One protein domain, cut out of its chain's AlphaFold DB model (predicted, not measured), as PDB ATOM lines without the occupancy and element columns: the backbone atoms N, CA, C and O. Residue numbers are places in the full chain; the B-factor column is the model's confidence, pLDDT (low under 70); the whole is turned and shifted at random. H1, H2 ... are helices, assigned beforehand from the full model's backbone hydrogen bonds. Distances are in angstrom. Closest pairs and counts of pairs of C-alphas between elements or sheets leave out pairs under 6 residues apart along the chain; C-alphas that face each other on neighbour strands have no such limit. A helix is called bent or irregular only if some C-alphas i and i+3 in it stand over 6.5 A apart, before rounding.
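What this domain is: This is residues 59 to 100 of the 100 residues of a protein of Acipenser ruthenus (UniProt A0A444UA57). The longest helix, H1, sticks out as a free arm from an open chain of three helices, and at the other end H2 and H3 meet at a corner as a V. The printed part has 42 residues with three named helices, H1, H2, H3 in chain order, and no named strand: all helix. It is only just loose, close to extended, with a radius of gyration of the C-alphas of 13.6 A and spans of 36 by 25 by 19 A.

How they stand to each other: Start at H1, residues 59 to 72, which is apart from H2, residues 75 to 86, and from H3, residues 88 to 96. H2, with residues 83 to 84 alone, touches H3 only at the corner; the closest C-alphas, of Arg 84 and Val 91, are 5.7 A apart. Their lines stand at a steep tilt of 47 degrees, opposite ways. Every O i to N i+4 pair is within hydrogen-bond range in H2, 9 of 10 in H1 and 1 of 5 in H3, which has 2 of 6 O i to N i+3 pairs within range.

Where its parts are: Find C-alpha 59 at (3.439, 83.871, 38.197); from there H1 runs 20.2 A to C-alpha 72. H2 measures 16.1 A. H3 runs 14.3 A to C-alpha 96 at (2.773, 115.371, 24.627); it is neither bent nor irregular, but only just: C-alphas 89 and 92 are 6.2 A apart.

The domain as a whole: The farthest C-alphas, of Leu 60 and Asp 100, are 38.9 A apart. The printed part has no cut, and both links are tight. Residues 59 to 79 and 95 to 100 stand free. Look for pLDDT under 70 at residues 59 to 63 and 90 to 100 of this model.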
ATOM      1  N   PRO A  59       1.976  83.698  38.259       53.12
ATOM      2  CA  PRO A  59       3.439  83.871  38.197       53.12
ATOM      3  C   PRO A  59       4.102  83.125  37.025       53.12
ATOM      4  O   PRO A  59       5.167  83.527  36.565       53.12
ATOM      5  N   LEU A  60       3.463  82.069  36.505       51.31
ATOM      6  CA  LEU A  60       3.874  81.411  35.257       51.31
ATOM      7  C   LEU A  60       3.483  82.236  34.020       51.31
ATOM      8  O   LEU A  60       4.281  82.350  33.097       51.31
ATOM      9  N   ARG A  61       2.304  82.876  34.034       58.59
ATOM     10  CA  ARG A  61       1.841  83.732  32.929       58.59
ATOM     11  C   ARG A  61       2.679  84.990  32.786       58.59
ATOM     12  O   ARG A  61       3.068  85.331  31.680       58.59
ATOM     13  N   ILE A  62       3.037  85.618  33.907       64.69
ATOM     14  CA  ILE A  62       3.948  86.768  33.918       64.69
ATOM     15  C   ILE A  62       5.285  86.399  33.262       64.69
ATOM     16  O   ILE A  62       5.852  87.216  32.547       64.69
ATOM     17  N   ASN A  63       5.775  85.172  33.463       67.00
ATOM     18  CA  ASN A  63       7.019  84.711  32.852       67.00
ATOM     19  C   ASN A  63       6.870  84.514  31.331       67.00
ATOM     20  O   ASN A  63       7.674  85.031  30.560       67.00
ATOM     21  N   GLU A  64       5.796  83.857  30.889       72.69
ATOM     22  CA  GLU A  64       5.505  83.672  29.459       72.69
ATOM     23  C   GLU A  64       5.276  85.002  28.720       72.69
ATOM     24  O   GLU A  64       5.761  85.189  27.600       72.69
ATOM     25  N   ASP A  65       4.581  85.951  29.346       80.69
ATOM     26  CA  ASP A  65       4.352  87.284  28.790       80.69
ATOM     27  C   ASP A  65       5.623  88.133  28.787       80.69
ATOM     28  O   ASP A  65       5.843  88.902  27.851       80.69
ATOM     29  N   TYR A  66       6.479  87.979  29.796       81.88
ATOM     30  CA  TYR A  66       7.779  88.636  29.846       81.88
ATOM     31  C   TYR A  66       8.684  88.160  28.705       81.88
ATOM     32  O   TYR A  66       9.197  88.981  27.946       81.88
ATOM     33  N   GLU A  67       8.798  86.845  28.508       86.06
ATOM     34  CA  GLU A  67       9.553  86.253  27.396       86.06
ATOM     35  C   GLU A  67       9.005  86.686  26.030       86.06
ATOM     36  O   GLU A  67       9.767  87.010  25.116       86.06
ATOM     37  N   ARG A  68       7.676  86.748  25.878       87.56
ATOM     38  CA  ARG A  68       7.040  87.238  24.647       87.56
ATOM     39  C   ARG A  68       7.366  88.709  24.388       87.56
ATOM     40  O   ARG A  68       7.737  89.051  23.267       87.56
ATOM     41  N   ARG A  69       7.230  89.573  25.397       86.88
ATOM     42  CA  ARG A  69       7.500  91.016  25.271       86.88
ATOM     43  C   ARG A  69       8.971  91.293  24.992       86.88
ATOM     44  O   ARG A  69       9.258  92.143  24.163       86.88
ATOM     45  N   LEU A  70       9.889  90.535  25.593       87.31
ATOM     46  CA  LEU A  70      11.318  90.638  25.290       87.31
ATOM     47  C   LEU A  70      11.634  90.355  23.817       87.31
ATOM     48  O   LEU A  70      12.487  91.022  23.242       87.31
ATOM     49  N   ARG A  71      10.939  89.400  23.185       90.69
ATOM     50  CA  ARG A  71      11.122  89.105  21.752       90.69
ATOM     51  C   ARG A  71      10.570  90.191  20.832       90.69
ATOM     52  O   ARG A  71      11.000  90.273  19.687       90.69
ATOM     53  N   LEU A  72       9.600  90.962  21.310       93.00
ATOM     54  CA  LEU A  72       8.943  92.033  20.561       93.00
ATOM     55  C   LEU A  72       9.499  93.422  20.899       93.00
ATOM     56  O   LEU A  72       9.026  94.403  20.338       93.00
ATOM     57  N   LEU A  73      10.474  93.510  21.808       92.81
ATOM     58  CA  LEU A  73      11.046  94.775  22.245       92.81
ATOM     59  C   LEU A  73      11.803  95.432  21.086       92.81
ATOM     60  O   LEU A  73      12.776  94.869  20.574       92.81
ATOM     61  N   SER A  74      11.352  96.612  20.669       93.31
ATOM     62  CA  SER A  74      11.957  97.340  19.558       93.31
ATOM     63  C   SER A  74      13.115  98.236  20.014       93.31
ATOM     64  O   SER A  74      13.323  98.476  21.206       93.31
ATOM     65  N   LEU A  75      13.889  98.742  19.049       93.38
ATOM     66  CA  LEU A  75      14.922  99.748  19.317       93.38
ATOM     67  C   LEU A  75      14.314 101.052  19.857       93.38
ATOM     68  O   LEU A  75      14.861 101.603  20.805       93.38
ATOM     69  N   ASP A  76      13.158 101.480  19.336       92.62
ATOM     70  CA  ASP A  76      12.447 102.682  19.802       92.62
ATOM     71  C   ASP A  76      12.021 102.547  21.273       92.62
ATOM     72  O   ASP A  76      12.250 103.445  22.083       92.62
ATOM     73  N   ASP A  77      11.506 101.375  21.663       91.31
ATOM     74  CA  ASP A  77      11.144 101.098  23.059       91.31
ATOM     75  C   ASP A  77      12.358 101.204  23.995       91.31
ATOM     76  O   ASP A  77      12.260 101.733  25.109       91.31
ATOM     77  N   MET A  78      13.521 100.718  23.549       92.38
ATOM     78  CA  MET A  78      14.766 100.797  24.315       92.38
ATOM     79  C   MET A  78      15.313 102.225  24.391       92.38
ATOM     80  O   MET A  78      15.766 102.635  25.459       92.38
ATOM     81  N   GLU A  79      15.253 102.994  23.305       92.06
ATOM     82  CA  GLU A  79      15.693 104.394  23.273       92.06
ATOM     83  C   GLU A  79      14.809 105.286  24.148       92.06
ATOM     84  O   GLU A  79      15.317 106.100  24.928       92.06
ATOM     85  N   ARG A  80      13.489 105.072  24.117       88.31
ATOM     86  CA  ARG A  80      12.547 105.733  25.030       88.31
ATOM     87  C   ARG A  80      12.854 105.394  26.478       88.31
ATOM     88  O   ARG A  80      12.910 106.290  27.321       88.31
ATOM     89  N   LEU A  81      13.086 104.117  26.785       90.69
ATOM     90  CA  LEU A  81      13.433 103.696  28.140       90.69
ATOM     91  C   LEU A  81      14.756 104.324  28.602       90.69
ATOM     92  O   LEU A  81      14.822 104.855  29.709       90.69
ATOM     93  N   ALA A  82      15.782 104.316  27.750       89.56
ATOM     94  CA  ALA A  82      17.072 104.930  28.041       89.56
ATOM     95  C   ALA A  82      16.933 106.437  28.289       89.56
ATOM     96  O   ALA A  82      17.479 106.946  29.265       89.56
ATOM     97  N   THR A  83      16.143 107.134  27.470       87.19
ATOM     98  CA  THR A  83      15.891 108.569  27.643       87.19
ATOM     99  C   THR A  83      15.190 108.845  28.966       87.19
ATOM    100  O   THR A  83      15.633 109.709  29.708       87.19
ATOM    101  N   ARG A  84      14.180 108.050  29.339       86.81
ATOM    102  CA  ARG A  84      13.512 108.181  30.646       86.81
ATOM    103  C   ARG A  84      14.448 107.976  31.831       86.81
ATOM    104  O   ARG A  84      14.252 108.581  32.879       86.81
ATOM    105  N   MET A  85      15.438 107.100  31.683       85.38
ATOM    106  CA  MET A  85      16.399 106.801  32.743       85.38
ATOM    107  C   MET A  85      17.531 107.829  32.840       85.38
ATOM    108  O   MET A  85      18.016 108.084  33.939       85.38
ATOM    109  N   LEU A  86      17.978 108.374  31.707       88.50
ATOM    110  CA  LEU A  86      19.139 109.270  31.628       88.50
ATOM    111  C   LEU A  86      18.755 110.754  31.632       88.50
ATOM    112  O   LEU A  86      19.524 111.582  32.111       88.50
ATOM    113  N   HIS A  87      17.575 111.073  31.110       86.06
ATOM    114  CA  HIS A  87      17.041 112.420  30.931       86.06
ATOM    115  C   HIS A  87      15.551 112.435  31.312       86.06
ATOM    116  O   HIS A  87      14.689 112.564  30.439       86.06
ATOM    117  N   PRO A  88      15.218 112.250  32.602       76.62
ATOM    118  CA  PRO A  88      13.830 112.184  33.064       76.62
ATOM    119  C   PRO A  88      13.022 113.449  32.729       76.62
ATOM    120  O   PRO A  88      11.812 113.365  32.550       76.62
ATOM    121  N   GLU A  89      13.676 114.597  32.557       74.56
ATOM    122  CA  GLU A  89      13.054 115.866  32.161       74.56
ATOM    123  C   GLU A  89      12.651 115.896  30.675       74.56
ATOM    124  O   GLU A  89      11.754 116.636  30.282       74.56
ATOM    125  N   ALA A  90      13.282 115.075  29.828       65.00
ATOM    126  CA  ALA A  90      12.950 114.972  28.403       65.00
ATOM    127  C   ALA A  90      11.701 114.107  28.140       65.00
ATOM    128  O   ALA A  90      11.177 114.081  27.025       65.00
ATOM    129  N   VAL A  91      11.216 113.398  29.163       60.53
ATOM    130  CA  VAL A  91      10.061 112.491  29.083       60.53
ATOM    131  C   VAL A  91       8.761 113.264  28.894       60.53
ATOM    132  O   VAL A  91       7.912 112.846  28.111       60.53
ATOM    133  N   GLU A  92       8.650 114.433  29.526       59.22
ATOM    134  CA  GLU A  92       7.454 115.277  29.459       59.22
ATOM    135  C   GLU A  92       7.173 115.780  28.030       59.22
ATOM    136  O   GLU A  92       6.019 115.940  27.644       59.22
ATOM    137  N   CYS A  93       8.205 115.948  27.194       55.50
ATOM    138  CA  CYS A  93       8.041 116.352  25.792       55.50
ATOM    139  C   CYS A  93       7.622 115.202  24.861       55.50
ATOM    140  O   CYS A  93       6.917 115.440  23.883       55.50
ATOM    141  N   MET A  94       8.035 113.961  25.141       57.25
ATOM    142  CA  MET A  94       7.687 112.804  24.302       57.25
ATOM    143  C   MET A  94       6.254 112.314  24.523       57.25
ATOM    144  O   MET A  94       5.660 111.748  23.608       57.25
ATOM    145  N   GLU A  95       5.694 112.506  25.716       58.25
ATOM    146  CA  GLU A  95       4.316 112.098  26.020       58.25
ATOM    147  C   GLU A  95       3.275 113.080  25.448       58.25
ATOM    148  O   GLU A  95       2.168 112.665  25.111       58.25
ATOM    149  N   LEU A  96       3.644 114.351  25.233       53.06
ATOM    150  CA  LEU A  96       2.773 115.371  24.627       53.06
ATOM    151  C   LEU A  96       2.618 115.228  23.105       53.06
ATOM    152  O   LEU A  96       1.578 115.597  22.569       53.06
ATOM    153  N   SER A  97       3.592 114.641  22.401       51.31
ATOM    154  CA  SER A  97       3.516 114.449  20.940       51.31
ATOM    155  C   SER A  97       2.535 113.359  20.482       51.31
ATOM    156  O   SER A  97       2.363 113.166  19.285       51.31
ATOM    157  N   PHE A  98       1.920 112.617  21.411       51.56
ATOM    158  CA  PHE A  98       0.897 111.607  21.105       51.56
ATOM    159  C   PHE A  98      -0.545 112.130  21.244       51.56
ATOM    160  O   PHE A  98      -1.480 111.367  21.011       51.56
ATOM    161  N   LEU A  99      -0.727 113.389  21.664       51.66
ATOM    162  CA  LEU A  99      -2.035 114.017  21.897       51.66
ATOM    163  C   LEU A  99      -2.437 115.053  20.828       51.66
ATOM    164  O   LEU A  99      -3.452 115.719  21.023       51.66
ATOM    165  N   ASP A 100      -1.689 115.162  19.725       44.66
ATOM    166  CA  ASP A 100      -2.006 116.010  18.559       44.66
ATOM    167  C   ASP A 100      -2.413 115.160  17.340       44.66
ATOM    168  O   ASP A 100      -1.706 114.163  17.049       44.66
TER     169      ASP A 100